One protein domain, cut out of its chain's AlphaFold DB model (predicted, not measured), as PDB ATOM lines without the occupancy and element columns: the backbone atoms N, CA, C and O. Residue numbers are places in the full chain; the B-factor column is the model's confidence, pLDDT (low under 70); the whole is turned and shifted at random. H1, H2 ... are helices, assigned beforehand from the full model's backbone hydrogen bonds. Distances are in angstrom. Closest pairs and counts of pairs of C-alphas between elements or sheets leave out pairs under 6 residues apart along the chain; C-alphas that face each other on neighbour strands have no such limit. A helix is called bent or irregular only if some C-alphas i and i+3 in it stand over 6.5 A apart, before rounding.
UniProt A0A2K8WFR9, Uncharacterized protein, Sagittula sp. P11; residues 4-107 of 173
ATOM      1  N   ARG A   4      33.740 -31.061  -2.090       47.97
ATOM      2  CA  ARG A   4      33.337 -29.962  -2.987       47.97
ATOM      3  C   ARG A   4      34.236 -29.776  -4.216       47.97
ATOM      4  O   ARG A   4      33.725 -29.485  -5.284       47.97
ATOM      5  N   PHE A   5      35.544 -29.991  -4.080       47.03
ATOM      6  CA  PHE A   5      36.492 -29.888  -5.198       47.03
ATOM      7  C   PHE A   5      36.316 -31.040  -6.199       47.03
ATOM      8  O   PHE A   5      36.534 -30.859  -7.389       47.03
ATOM      9  N   GLY A   6      35.898 -32.220  -5.723       57.91
ATOM     10  CA  GLY A   6      35.578 -33.352  -6.597       57.91
ATOM     11  C   GLY A   6      34.322 -33.103  -7.435       57.91
ATOM     12  O   GLY A   6      34.315 -33.404  -8.621       57.91
ATOM     13  N   VAL A   7      33.292 -32.491  -6.841       63.69
ATOM     14  CA  VAL A   7      32.035 -32.166  -7.539       63.69
ATOM     15  C   VAL A   7      32.242 -31.114  -8.633       63.69
ATOM     16  O   VAL A   7      31.710 -31.266  -9.728       63.69
ATOM     17  N   GLU A   8      33.021 -30.063  -8.361       64.00
ATOM     18  CA  GLU A   8      33.318 -29.016  -9.351       64.00
ATOM     19  C   GLU A   8      34.103 -29.575 -10.545       64.00
ATOM     20  O   GLU A   8      33.729 -29.341 -11.692       64.00
ATOM     21  N   GLN A   9      35.130 -30.388 -10.283       63.47
ATOM     22  CA  GLN A   9      35.930 -31.004 -11.340       63.47
ATOM     23  C   GLN A   9      35.117 -31.998 -12.188       63.47
ATOM     24  O   GLN A   9      35.286 -32.062 -13.404       63.47
ATOM     25  N   ASP A  10      34.210 -32.750 -11.557       62.09
ATOM     26  CA  ASP A  10      33.299 -33.660 -12.253       62.09
ATOM     27  C   ASP A  10      32.301 -32.903 -13.147       62.09
ATOM     28  O   ASP A  10      32.063 -33.295 -14.290       62.09
ATOM     29  N   ALA A  11      31.760 -31.779 -12.667       66.81
ATOM     30  CA  ALA A  11      30.877 -30.923 -13.457       66.81
ATOM     31  C   ALA A  11      31.599 -30.311 -14.671       66.81
ATOM     32  O   ALA A  11      31.057 -30.320 -15.777       66.81
ATOM     33  N   GLU A  12      32.832 -29.827 -14.491       68.12
ATOM     34  CA  GLU A  12      33.662 -29.303 -15.583       68.12
ATOM     35  C   GLU A  12      33.951 -30.372 -16.645       68.12
ATOM     36  O   GLU A  12      33.823 -30.106 -17.843       68.12
ATOM     37  N   ALA A  13      34.273 -31.598 -16.228       62.94
ATOM     38  CA  ALA A  13      34.559 -32.699 -17.142       62.94
ATOM     39  C   ALA A  13      33.326 -33.132 -17.962       62.94
ATOM     40  O   ALA A  13      33.446 -33.393 -19.160       62.94
ATOM     41  N   ARG A  14      32.127 -33.122 -17.361       68.38
ATOM     42  CA  ARG A  14      30.856 -33.406 -18.061       68.38
ATOM     43  C   ARG A  14      30.485 -32.348 -19.098       68.38
ATOM     44  O   ARG A  14      29.884 -32.682 -20.115       68.38
ATOM     45  N   ILE A  15      30.827 -31.082 -18.847       74.12
ATOM     46  CA  ILE A  15      30.639 -29.992 -19.818       74.12
ATOM     47  C   ILE A  15      31.651 -30.115 -20.964       74.12
ATOM     48  O   ILE A  15      31.316 -29.829 -22.113       74.12
ATOM     49  N   ALA A  16      32.883 -30.528 -20.656       72.75
ATOM     50  CA  ALA A  16      33.977 -30.587 -21.617       72.75
ATOM     51  C   ALA A  16      33.856 -31.743 -22.626       72.75
ATOM     52  O   ALA A  16      34.214 -31.554 -23.789       72.75
ATOM     53  N   ASP A  17      33.366 -32.919 -22.214       63.34
ATOM     54  CA  ASP A  17      33.284 -34.089 -23.096       63.34
ATOM     55  C   ASP A  17      32.081 -34.998 -22.783       63.34
ATOM     56  O   ASP A  17      31.951 -35.559 -21.696       63.34
ATOM     57  N   ALA A  18      31.224 -35.232 -23.782       62.34
ATOM     58  CA  ALA A  18      30.097 -36.162 -23.675       62.34
ATOM     59  C   ALA A  18      30.537 -37.630 -23.495       62.34
ATOM     60  O   ALA A  18      29.748 -38.452 -23.027       62.34
ATOM     61  N   ALA A  19      31.776 -37.982 -23.859       60.22
ATOM     62  CA  ALA A  19      32.348 -39.296 -23.582       60.22
ATOM     63  C   ALA A  19      32.627 -39.501 -22.085       60.22
ATOM     64  O   ALA A  19      32.506 -40.626 -21.606       60.22
ATOM     65  N   TYR A  20      32.914 -38.430 -21.337       54.91
ATOM     66  CA  TYR A  20      33.100 -38.484 -19.886       54.91
ATOM     67  C   TYR A  20      31.801 -38.894 -19.175       54.91
ATOM     68  O   TYR A  20      31.817 -39.753 -18.301       54.91
ATOM     69  N   ALA A  21      30.654 -38.394 -19.648       58.53
ATOM     70  CA  ALA A  21      29.326 -38.785 -19.164       58.53
ATOM     71  C   ALA A  21      28.899 -40.222 -19.551       58.53
ATOM     72  O   ALA A  21      27.824 -40.668 -19.162       58.53
ATOM     73  N   ARG A  22      29.706 -40.950 -20.341       58.12
ATOM     74  CA  ARG A  22      29.455 -42.354 -20.729       58.12
ATOM     75  C   ARG A  22      30.315 -43.359 -19.966       58.12
ATOM     76  O   ARG A  22      30.112 -44.563 -20.131       58.12
ATOM     77  N   VAL A  23      31.281 -42.898 -19.173       60.31
ATOM     78  CA  VAL A  23      32.097 -43.773 -18.327       60.31
ATOM     79  C   VAL A  23      31.273 -44.121 -17.092       60.31
ATOM     80  O   VAL A  23      31.116 -43.303 -16.193       60.31
ATOM     81  N   GLY A  24      30.704 -45.329 -17.083       63.28
ATOM     82  CA  GLY A  24      29.997 -45.860 -15.920       63.28
ATOM     83  C   GLY A  24      30.932 -46.097 -14.733       63.28
ATOM     84  O   GLY A  24      32.158 -46.119 -14.875       63.28
ATOM     85  N   ILE A  25      30.344 -46.294 -13.555       72.81
ATOM     86  CA  ILE A  25      31.093 -46.652 -12.350       72.81
ATOM     87  C   ILE A  25      31.730 -48.034 -12.539       72.81
ATOM     88  O   ILE A  25      31.091 -48.966 -13.018       72.81
ATOM     89  N   ASP A  26      33.002 -48.161 -12.165       82.19
ATOM     90  CA  ASP A  26      33.714 -49.439 -12.170       82.19
ATOM     91  C   ASP A  26      33.183 -50.342 -11.042       82.19
ATOM     92  O   ASP A  26      33.508 -50.149  -9.867       82.19
ATOM     93  N   ASP A  27      32.386 -51.350 -11.399       82.50
ATOM     94  CA  ASP A  27      31.846 -52.341 -10.459       82.50
ATOM     95  C   ASP A  27      32.948 -53.048  -9.647       82.50
ATOM     96  O   ASP A  27      32.771 -53.347  -8.464       82.50
ATOM     97  N   GLY A  28      34.129 -53.270 -10.237       87.69
ATOM     98  CA  GLY A  28      35.273 -53.855  -9.539       87.69
ATOM     99  C   GLY A  28      35.840 -52.925  -8.464       87.69
ATOM    100  O   GLY A  28      36.301 -53.383  -7.413       87.69
ATOM    101  N   TYR A  29      35.773 -51.614  -8.687       88.94
ATOM    102  CA  TYR A  29      36.125 -50.617  -7.681       88.94
ATOM    103  C   TYR A  29      35.106 -50.593  -6.535       88.94
ATOM    104  O   TYR A  29      35.502 -50.601  -5.366       88.94
ATOM    105  N   VAL A  30      33.809 -50.660  -6.854       91.00
ATOM    106  CA  VAL A  30      32.719 -50.727  -5.864       91.00
ATOM    107  C   VAL A  30      32.865 -51.954  -4.960       91.00
ATOM    108  O   VAL A  30      32.800 -51.834  -3.734       91.00
ATOM    109  N   GLU A  31      33.142 -53.127  -5.530       92.06
ATOM    110  CA  GLU A  31      33.334 -54.359  -4.756       92.06
ATOM    111  C   GLU A  31      34.558 -54.292  -3.835       92.06
ATOM    112  O   GLU A  31      34.506 -54.710  -2.674       92.06
ATOM    113  N   ARG A  32      35.655 -53.681  -4.291       94.81
ATOM    114  CA  ARG A  32      36.827 -53.449  -3.436       94.81
ATOM    115  C   ARG A  32      36.524 -52.494  -2.280       94.81
ATOM    116  O   ARG A  32      36.995 -52.731  -1.166       94.81
ATOM    117  N   LEU A  33      35.734 -51.444  -2.511       94.19
ATOM    118  CA  LEU A  33      35.283 -50.545  -1.444       94.19
ATOM    119  C   LEU A  33      34.411 -51.289  -0.428       94.19
ATOM    120  O   LEU A  33      34.649 -51.154   0.773       94.19
ATOM    121  N   ARG A  34      33.480 -52.142  -0.879       94.69
ATOM    122  CA  ARG A  34      32.668 -53.004  -0.000       94.69
ATOM    123  C   ARG A  34      33.527 -53.947   0.839       94.69
ATOM    124  O   ARG A  34      33.317 -54.046   2.048       94.69
ATOM    125  N   ALA A  35      34.538 -54.579   0.241       94.75
ATOM    126  CA  ALA A  35      35.501 -55.406   0.969       94.75
ATOM    127  C   ALA A  35      36.290 -54.596   2.015       94.75
ATOM    128  O   ALA A  35      36.559 -55.090   3.115       94.75
ATOM    129  N   GLY A  36      36.631 -53.341   1.702       95.06
ATOM    130  CA  GLY A  36      37.234 -52.396   2.641       95.06
ATOM    131  C   GLY A  36      36.314 -52.063   3.818       95.06
ATOM    132  O   GLY A  36      36.739 -52.156   4.968       95.06
ATOM    133  N   ILE A  37      35.043 -51.755   3.548       94.19
ATOM    134  CA  ILE A  37      34.017 -51.451   4.560       94.19
ATOM    135  C   ILE A  37      33.784 -52.653   5.485       94.19
ATOM    136  O   ILE A  37      33.776 -52.502   6.704       94.19
ATOM    137  N   ALA A  38      33.665 -53.855   4.916       94.00
ATOM    138  CA  ALA A  38      33.483 -55.097   5.666       94.00
ATOM    139  C   ALA A  38      34.725 -55.505   6.486       94.00
ATOM    140  O   ALA A  38      34.661 -56.437   7.287       94.00
ATOM    141  N   GLY A  39      35.867 -54.841   6.279       93.25
ATOM    142  CA  GLY A  39      37.135 -55.181   6.920       93.25
ATOM    143  C   GLY A  39      37.802 -56.440   6.357       93.25
ATOM    144  O   GLY A  39      38.764 -56.923   6.959       93.25
ATOM    145  N   ALA A  40      37.328 -56.948   5.217       95.25
ATOM    146  CA  ALA A  40      37.870 -58.118   4.530       95.25
ATOM    147  C   ALA A  40      39.142 -57.794   3.725       95.25
ATOM    148  O   ALA A  40      39.996 -58.661   3.555       95.25
ATOM    149  N   ALA A  41      39.295 -56.546   3.271       95.69
ATOM    150  CA  ALA A  41      40.466 -56.107   2.515       95.69
ATOM    151  C   ALA A  41      41.750 -56.104   3.368       95.69
ATOM    152  O   ALA A  41      41.774 -55.653   4.516       95.69
ATOM    153  N   THR A  42      42.856 -56.559   2.798       96.56
ATOM    154  CA  THR A  42      44.196 -56.483   3.387       96.56
ATOM    155  C   THR A  42      44.684 -55.036   3.515       96.56
ATOM    156  O   THR A  42      44.200 -54.124   2.849       96.56
ATOM    157  N   ASP A  43      45.694 -54.798   4.356       95.75
ATOM    158  CA  ASP A  43      46.289 -53.459   4.498       95.75
ATOM    159  C   ASP A  43      46.916 -52.927   3.199       95.75
ATOM    160  O   ASP A  43      47.081 -51.719   3.052       95.75
ATOM    161  N   ASN A  44      47.302 -53.804   2.268       96.56
ATOM    162  CA  ASN A  44      47.794 -53.380   0.959       96.56
ATOM    163  C   ASN A  44      46.637 -52.956   0.053       96.56
ATOM    164  O   ASN A  44      46.693 -51.864  -0.494       96.56
ATOM    165  N   GLU A  45      45.557 -53.737  -0.007       95.81
ATOM    166  CA  GLU A  45      44.362 -53.372  -0.778       95.81
ATOM    167  C   GLU A  45      43.727 -52.070  -0.265       95.81
ATOM    168  O   GLU A  45      43.311 -51.225  -1.058       95.81
ATOM    169  N   LEU A  46      43.713 -51.861   1.056       96.12
ATOM    170  CA  LEU A  46      43.282 -50.600   1.664       96.12
ATOM    171  C   LEU A  46      44.213 -49.428   1.310       96.12
ATOM    172  O   LEU A  46      43.748 -48.312   1.087       96.12
ATOM    173  N   ASP A  47      45.527 -49.651   1.245       95.56
ATOM    174  CA  ASP A  47      46.491 -48.609   0.866       95.56
ATOM    175  C   ASP A  47      46.361 -48.237  -0.618       95.56
ATOM    176  O   ASP A  47      46.429 -47.053  -0.959       95.56
ATOM    177  N   ASP A  48      46.080 -49.217  -1.476       95.38
ATOM    178  CA  ASP A  48      45.806 -49.002  -2.898       95.38
ATOM    179  C   ASP A  48      44.502 -48.218  -3.109       95.38
ATOM    180  O   ASP A  48      44.438 -47.347  -3.975       95.38
ATOM    181  N   LEU A  49      43.468 -48.485  -2.301       93.94
ATOM    182  CA  LEU A  49      42.189 -47.768  -2.362       93.94
ATOM    183  C   LEU A  49      42.297 -46.328  -1.838       93.94
ATOM    184  O   LEU A  49      41.926 -45.378  -2.525       93.94
ATOM    185  N   VAL A  50      42.789 -46.149  -0.609       95.31
ATOM    186  CA  VAL A  50      42.650 -44.878   0.136       95.31
ATOM    187  C   VAL A  50      43.946 -44.377   0.769       95.31
ATOM    188  O   VAL A  50      43.978 -43.297   1.366       95.31
ATOM    189  N   GLY A  51      45.053 -45.100   0.616       92.94
ATOM    190  CA  GLY A  51      46.332 -44.744   1.225       92.94
ATOM    191  C   GLY A  51      46.858 -43.377   0.796       92.94
ATOM    192  O   GLY A  51      47.446 -42.649   1.600       92.94
ATOM    193  N   HIS A  52      46.586 -42.976  -0.449       92.00
ATOM    194  CA  HIS A  52      46.937 -41.649  -0.953       92.00
ATOM    195  C   HIS A  52      46.237 -40.525  -0.163       92.00
ATOM    196  O   HIS A  52      46.875 -39.520   0.156       92.00
ATOM    197  N   ARG A  53      44.970 -40.709   0.240       91.69
ATOM    198  CA  ARG A  53      44.226 -39.761   1.092       91.69
ATOM    199  C   ARG A  53      44.777 -39.722   2.508       91.69
ATOM    200  O   ARG A  53      44.932 -38.635   3.056       91.69
ATOM    201  N   ILE A  54      45.130 -40.870   3.082       92.31
ATOM    202  CA  ILE A  54      45.723 -40.920   4.427       92.31
ATOM    203  C   ILE A  54      47.070 -40.190   4.449       92.31
ATOM    204  O   ILE A  54      47.300 -39.361   5.329       92.31
ATOM    205  N   ARG A  55      47.930 -40.419   3.445       91.69
ATOM    206  CA  ARG A  55      49.191 -39.672   3.282       91.69
ATOM    207  C   ARG A  55      48.934 -38.172   3.183       91.69
ATOM    208  O   ARG A  55      49.549 -37.403   3.908       91.69
ATOM    209  N   MET A  56      47.957 -37.770   2.375       86.50
ATOM    210  CA  MET A  56      47.569 -36.370   2.216       86.50
ATOM    211  C   MET A  56      47.087 -35.722   3.529       86.50
ATOM    212  O   MET A  56      47.400 -34.562   3.788       86.50
ATOM    213  N   PHE A  57      46.316 -36.438   4.356       84.00
ATOM    214  CA  PHE A  57      45.896 -35.948   5.674       84.00
ATOM    215  C   PHE A  57      47.071 -35.847   6.645       84.00
ATOM    216  O   PHE A  57      47.184 -34.854   7.362       84.00
ATOM    217  N   ARG A  58      47.979 -36.825   6.625       85.31
ATOM    218  CA  ARG A  58      49.200 -36.815   7.432       85.31
ATOM    219  C   ARG A  58      50.131 -35.664   7.058       85.31
ATOM    220  O   ARG A  58      50.602 -34.957   7.939       85.31
ATOM    221  N   ASP A  59      50.332 -35.406   5.768       81.62
ATOM    222  CA  ASP A  59      51.192 -34.317   5.280       81.62
ATOM    223  C   ASP A  59      50.643 -32.924   5.659       81.62
ATOM    224  O   ASP A  59      51.393 -31.949   5.745       81.62
ATOM    225  N   ARG A  60      49.335 -32.835   5.932       81.94
ATOM    226  CA  ARG A  60      48.665 -31.648   6.487       81.94
ATOM    227  C   ARG A  60      48.605 -31.612   8.017       81.94
ATOM    228  O   ARG A  60      48.092 -30.643   8.566       81.94
ATOM    229  N   GLY A  61      49.112 -32.635   8.702       82.31
ATOM    230  CA  GLY A  61      49.082 -32.732  10.163       82.31
ATOM    231  C   GLY A  61      47.703 -33.057  10.747       82.31
ATOM    232  O   GLY A  61      47.446 -32.733  11.900       82.31
ATOM    233  N   HIS A  62      46.799 -33.664   9.970       80.19
ATOM    234  CA  HIS A  62      45.467 -34.064  10.446       80.19
ATOM    235  C   HIS A  62      45.428 -35.466  11.070       80.19
ATOM    236  O   HIS A  62      44.447 -35.817  11.718       80.19
ATOM    237  N   THR A  63      46.454 -36.288  10.854       87.06
ATOM    238  CA  THR A  63      46.553 -37.637  11.427       87.06
ATOM    239  C   THR A  63      48.013 -38.062  11.530       87.06
ATOM    240  O   THR A  63      48.830 -37.673  10.696       87.06
ATOM    241  N   GLU A  64      48.326 -38.889  12.523       90.44
ATOM    242  CA  GLU A  64      49.633 -39.536  12.694       90.44
ATOM    243  C   GLU A  64      49.564 -41.048  12.420       90.44
ATOM    244  O   GLU A  64      50.550 -41.765  12.585       90.44
ATOM    245  N   ALA A  65      48.412 -41.542  11.951       89.94
ATOM    246  CA  ALA A  65      48.161 -42.962  11.766       89.94
ATOM    247  C   ALA A  65      49.164 -43.610  10.790       89.94
ATOM    248  O   ALA A  65      49.305 -43.206   9.629       89.94
ATOM    249  N   VAL A  66      49.843 -44.663  11.250       92.44
ATOM    250  CA  VAL A  66      50.884 -45.380  10.493       92.44
ATOM    251  C   VAL A  66      50.326 -46.670   9.892       92.44
ATOM    252  O   VAL A  66      49.613 -47.408  10.570       92.44
ATOM    253  N   LYS A  67      50.666 -46.984   8.634       91.81
ATOM    254  CA  LYS A  67      50.231 -48.224   7.960       91.81
ATOM    255  C   LYS A  67      50.511 -49.461   8.827       91.81
ATOM    256  O   LYS A  67      51.555 -49.534   9.471       91.81
ATOM    257  N   ARG A  68      49.594 -50.437   8.799       92.50
ATOM    258  CA  ARG A  68      49.589 -51.658   9.637       92.50
ATOM    259  C   ARG A  68      49.308 -51.441  11.126       92.50
ATOM    260  O   ARG A  68      49.472 -52.361  11.922       92.50
ATOM    261  N   THR A  69      48.863 -50.252  11.521       95.50
ATOM    262  CA  THR A  69      48.305 -50.024  12.861       95.50
ATOM    263  C   THR A  69      46.784 -50.147  12.841       95.50
ATOM    264  O   THR A  69      46.137 -49.897  11.822       95.50
ATOM    265  N   ALA A  70      46.192 -50.489  13.989       94.00
ATOM    266  CA  ALA A  70      44.736 -50.544  14.131       94.00
ATOM    267  C   ALA A  70      44.072 -49.179  13.873       94.00
ATOM    268  O   ALA A  70      42.966 -49.122  13.342       94.00
ATOM    269  N   GLU A  71      44.750 -48.086  14.230       92.62
ATOM    270  CA  GLU A  71      44.288 -46.722  13.965       92.62
ATOM    271  C   GLU A  71      44.244 -46.424  12.463       92.62
ATOM    272  O   GLU A  71      43.209 -45.998  11.951       92.62
ATOM    273  N   TRP A  72      45.324 -46.725  11.737       95.75
ATOM    274  CA  TRP A  72      45.374 -46.544  10.287       95.75
ATOM    275  C   TRP A  72      44.341 -47.401   9.569       95.75
ATOM    276  O   TRP A  72      43.676 -46.918   8.656       95.75
ATOM    277  N   ARG A  73      44.161 -48.653  10.005       96.38
ATOM    278  CA  ARG A  73      43.176 -49.558   9.406       96.38
ATOM    279  C   ARG A  73      41.754 -49.041   9.617       96.38
ATOM    280  O   ARG A  73      40.991 -48.999   8.660       96.38
ATOM    281  N   ARG A  74      41.426 -48.564  10.824       94.06
ATOM    282  CA  ARG A  74      40.145 -47.888  11.091       94.06
ATOM    283  C   ARG A  74      39.955 -46.683  10.174       94.06
ATOM    284  O   ARG A  74      38.927 -46.594   9.514       94.06
ATOM    285  N   LEU A  75      40.952 -45.802  10.071       93.38
ATOM    286  CA  LEU A  75      40.891 -44.641   9.181       93.38
ATOM    287  C   LEU A  75      40.676 -45.044   7.713       93.38
ATOM    288  O   LEU A  75      39.850 -44.444   7.030       93.38
ATOM    289  N   ALA A  76      41.370 -46.076   7.234       95.12
ATOM    290  CA  ALA A  76      41.214 -46.578   5.875       95.12
ATOM    291  C   ALA A  76      39.801 -47.122   5.613       95.12
ATOM    292  O   ALA A  76      39.196 -46.786   4.597       95.12
ATOM    293  N   MET A  77      39.239 -47.893   6.547       94.56
ATOM    294  CA  MET A  77      37.861 -48.391   6.451       94.56
ATOM    295  C   MET A  77      36.847 -47.239   6.409       94.56
ATOM    296  O   MET A  77      35.947 -47.245   5.574       94.56
ATOM    297  N   MET A  78      37.030 -46.203   7.238       92.06
ATOM    298  CA  MET A  78      36.168 -45.013   7.210       92.06
ATOM    299  C   MET A  78      36.254 -44.258   5.879       92.06
ATOM    300  O   MET A  78      35.250 -43.757   5.378       92.06
ATOM    301  N   LEU A  79      37.443 -44.186   5.279       93.38
ATOM    302  CA  LEU A  79      37.604 -43.580   3.958       93.38
ATOM    303  C   LEU A  79      36.950 -44.417   2.853       93.38
ATOM    304  O   LEU A  79      36.448 -43.827   1.902       93.38
ATOM    305  N   CYS A  80      36.896 -45.746   2.990       94.25
ATOM    306  CA  CYS A  80      36.148 -46.605   2.065       94.25
ATOM    307  C   CYS A  80      34.639 -46.342   2.151       94.25
ATOM    308  O   CYS A  80      33.993 -46.229   1.116       94.25
ATOM    309  N   VAL A  81      34.093 -46.167   3.363       91.94
ATOM    310  CA  VAL A  81      32.693 -45.739   3.562       91.94
ATOM    311  C   VAL A  81      32.436 -44.395   2.879       91.94
ATOM    312  O   VAL A  81      31.491 -44.263   2.109       91.94
ATOM    313  N   SER A  82      33.301 -43.407   3.131       89.88
ATOM    314  CA  SER A  82      33.187 -42.073   2.531       89.88
ATOM    315  C   SER A  82      33.204 -42.103   1.006       89.88
ATOM    316  O   SER A  82      32.495 -41.315   0.390       89.88
ATOM    317  N   GLU A  83      34.044 -42.945   0.407       90.81
ATOM    318  CA  GLU A  83      34.141 -43.050  -1.046       90.81
ATOM    319  C   GLU A  83      32.937 -43.767  -1.647       90.81
ATOM    320  O   GLU A  83      32.400 -43.322  -2.654       90.81
ATOM    321  N   TYR A  84      32.476 -44.836  -1.000       91.25
ATOM    322  CA  TYR A  84      31.303 -45.576  -1.446       91.25
ATOM    323  C   TYR A  84      30.053 -44.685  -1.481       91.25
ATOM    324  O   TYR A  84      29.376 -44.633  -2.502       91.25
ATOM    325  N   GLU A  85      29.797 -43.898  -0.429       88.94
ATOM    326  CA  GLU A  85      28.675 -42.948  -0.455       88.94
ATOM    327  C   GLU A  85      28.871 -41.834  -1.491       88.94
ATOM    328  O   GLU A  85      27.909 -41.394  -2.113       88.94
ATOM    329  N   ALA A  86      30.106 -41.374  -1.721       86.38
ATOM    330  CA  ALA A  86      30.371 -40.381  -2.760       86.38
ATOM    331  C   ALA A  86      30.052 -40.915  -4.168       86.38
ATOM    332  O   ALA A  86      29.562 -40.153  -5.003       86.38
ATOM    333  N   LEU A  87      30.282 -42.209  -4.420       87.56
ATOM    334  CA  LEU A  87      29.871 -42.869  -5.660       87.56
ATOM    335  C   LEU A  87      28.346 -42.949  -5.778       87.56
ATOM    336  O   LEU A  87      27.815 -42.630  -6.836       87.56
ATOM    337  N   GLU A  88      27.630 -43.289  -4.703       85.81
ATOM    338  CA  GLU A  88      26.157 -43.286  -4.705       85.81
ATOM    339  C   GLU A  88      25.594 -41.893  -5.027       85.81
ATOM    340  O   GLU A  88      24.723 -41.757  -5.885       85.81
ATOM    341  N   ARG A  89      26.164 -40.835  -4.435       84.88
ATOM    342  CA  ARG A  89      25.808 -39.445  -4.772       84.88
ATOM    343  C   ARG A  89      26.166 -39.073  -6.214       84.88
ATOM    344  O   ARG A  89      25.563 -38.165  -6.781       84.88
ATOM    345  N   ALA A  90      27.165 -39.714  -6.821       82.19
ATOM    346  CA  ALA A  90      27.484 -39.505  -8.231       82.19
ATOM    347  C   ALA A  90      26.418 -40.125  -9.145       82.19
ATOM    348  O   ALA A  90      25.962 -39.439 -10.057       82.19
ATOM    349  N   VAL A  91      25.965 -41.348  -8.836       83.81
ATOM    350  CA  VAL A  91      24.851 -42.012  -9.542       83.81
ATOM    351  C   VAL A  91      23.582 -41.179  -9.459       83.81
ATOM    352  O   VAL A  91      22.935 -40.933 -10.466       83.81
ATOM    353  N   GLU A  92      23.234 -40.691  -8.272       81.19
ATOM    354  CA  GLU A  92      22.045 -39.853  -8.104       81.19
ATOM    355  C   GLU A  92      22.081 -38.611  -8.991       81.19
ATOM    356  O   GLU A  92      21.090 -38.302  -9.647       81.19
ATOM    357  N   ARG A  93      23.235 -37.941  -9.096       81.50
ATOM    358  CA  ARG A  93      23.392 -36.799 -10.007       81.50
ATOM    359  C   ARG A  93      23.253 -37.193 -11.473       81.50
ATOM    360  O   ARG A  93      22.760 -36.377 -12.248       81.50
ATOM    361  N   ASP A  94      23.687 -38.392 -11.856       79.56
ATOM    362  CA  ASP A  94      23.492 -38.922 -13.213       79.56
ATOM    363  C   ASP A  94      22.009 -39.155 -13.515       79.56
ATOM    364  O   ASP A  94      21.549 -38.856 -14.615       79.56
ATOM    365  N   GLU A  95      21.247 -39.572 -12.504       82.81
ATOM    366  CA  GLU A  95      19.793 -39.762 -12.557       82.81
ATOM    367  C   GLU A  95      18.994 -38.463 -12.310       82.81
ATOM    368  O   GLU A  95      17.762 -38.467 -12.302       82.81
ATOM    369  N   GLY A  96      19.670 -37.325 -12.111       78.44
ATOM    370  CA  GLY A  96      19.036 -36.025 -11.864       78.44
ATOM    371  C   GLY A  96      18.479 -35.828 -10.447       78.44
ATOM    372  O   GLY A  96      17.757 -34.862 -10.203       78.44
ATOM    373  N   VAL A  97      18.825 -36.709  -9.509       80.88
ATOM    374  CA  VAL A  97      18.520 -36.602  -8.080       80.88
ATOM    375  C   VAL A  97      19.610 -35.768  -7.402       80.88
ATOM    376  O   VAL A  97      20.793 -36.100  -7.443       80.88
ATOM    377  N   THR A  98      19.229 -34.645  -6.791       75.81
ATOM    378  CA  THR A  98      20.184 -33.676  -6.213       75.81
ATOM    379  C   THR A  98      20.046 -33.483  -4.705       75.81
ATOM    380  O   THR A  98      20.811 -32.722  -4.118       75.81
ATOM    381  N   ASP A  99      19.065 -34.129  -4.084       78.31
ATOM    382  CA  ASP A  99      18.725 -34.032  -2.661       78.31
ATOM    383  C   ASP A  99      19.179 -35.252  -1.840       78.31
ATOM    384  O   ASP A  99      18.799 -35.391  -0.682       78.31
ATOM    385  N   GLY A 100      20.020 -36.120  -2.408       75.00
ATOM    386  CA  GLY A 100      20.573 -37.265  -1.691       75.00
ATOM    387  C   GLY A 100      21.479 -36.871  -0.523       75.00
ATOM    388  O   GLY A 100      22.408 -36.069  -0.660       75.00
ATOM    389  N   GLU A 101      21.243 -37.483   0.636       78.25
ATOM    390  CA  GLU A 101      21.965 -37.209   1.881       78.25
ATOM    391  C   GLU A 101      22.867 -38.378   2.282       78.25
ATOM    392  O   GLU A 101      22.488 -39.550   2.191       78.25
ATOM    393  N   THR A 102      24.077 -38.076   2.768       78.38
ATOM    394  CA  THR A 102      24.954 -39.089   3.380       78.38
ATOM    395  C   THR A 102      24.233 -39.755   4.546       78.38
ATOM    396  O   THR A 102      23.671 -39.051   5.382       78.38
ATOM    397  N   CYS A 103      24.255 -41.083   4.628       78.12
ATOM    398  CA  CYS A 103      23.477 -41.825   5.624       78.12
ATOM    399  C   CYS A 103      24.352 -42.407   6.737       78.12
ATOM    400  O   CYS A 103      23.885 -42.595   7.863       78.12
ATOM    401  N   HIS A 104      25.627 -42.686   6.459       76.50
ATOM    402  CA  HIS A 104      26.490 -43.356   7.412       76.50
ATOM    403  C   HIS A 104      26.751 -42.466   8.640       76.50
ATOM    404  O   HIS A 104      27.235 -41.340   8.481       76.50
ATOM    405  N   PRO A 105      26.547 -42.972   9.878       76.12
ATOM    406  CA  PRO A 105      26.742 -42.199  11.107       76.12
ATOM    407  C   PRO A 105      28.101 -41.497  11.180       76.12
ATOM    408  O   PRO A 105      28.201 -40.355  11.605       76.12
ATOM    409  N   LEU A 106      29.175 -42.134  10.713       70.19
ATOM    410  CA  LEU A 106      30.510 -41.514  10.696       70.19
ATOM    411  C   LEU A 106      30.616 -40.238   9.842       70.19
ATOM    412  O   LEU A 106      31.502 -39.427  10.093       70.19
ATOM    413  N   LEU A 107      29.752 -40.070   8.843       70.12
ATOM    414  CA  LEU A 107      29.737 -38.911   7.951       70.12
ATOM    415  C   LEU A 107      28.719 -37.863   8.416       70.12
ATOM    416  O   LEU A 107      28.983 -36.668   8.312       70.12
TER     417      LEU A 107
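Overview. This is residues 4 to 107 of the 173 residues of an uncharacterized protein of Sagittula sp. P11 (UniProt A0A2K8WFR9). One long helix, H4, makes the core, with H2 packed on it running opposite ways and the kinked H3 crossing it about perpendicular. H1 touches no helix and lies near H4, while residues 95 to 107 after H4 fold back as a tail with no named element. The 104 printed residues hold four named helices, H1, H2, H3 and H4 in that order, and no named strand; the class is all helix. The whole is only just compact, close to loose, with a radius of gyration of the C-alphas of 15.1 A and spans of 42 by 28 by 26 A.

Arrangement. H1, residues 4 to 16, is apart from H2, residues 27 to 37, and from H3, residues 43 to 59. H1 is near H4, residues 70 to 94, with 5 pairs of C-alphas within 10 A. H2 touches H3 through residues 45 to 49 of H3 alone; their closest C-alphas, of Gly 36 and Leu 46, are 6.4 A apart, and their lines are about perpendicular at 74 degrees. H2 touches residues 76 to 84 of H4 alone, at a steep tilt of 39 degrees, opposite ways; the closest C-alphas, of Ile 37 and Met 77, are 5.3 A apart. H3 touches residues 73 to 80 of H4 alone, about perpendicular at 87 degrees, with the closest C-alphas, of Val 50 and Ala 76, 6.2 A apart. Every O i to N i+4 pair is within hydrogen-bond range in H1, H2 and H4; in H3 it is 11 of 13.

Along the chain. H1 begins at C-alpha 4, (33.337, -29.962, -2.987), and measures 18.7 A. H2 measures 15.2 A. H3, 19.8 A long, has a kink of 75 degrees near residue 50 and is irregular, with C-alphas 49 and 52 7.9 A apart. H4 measures 36.5 A and ends at C-alpha 94, (23.492, -38.922, -13.213).

Size, cuts and confidence. The C-alphas farthest apart, of Ala 18 and Thr 69, are 43.1 A from each other. The printed part has no cut; the link from H2 to H3 is tight, the other two are short, and no link is long. Mean pLDDT of the printed part is 82.9, with residues 4 to 14 and 17 to 24 under 70.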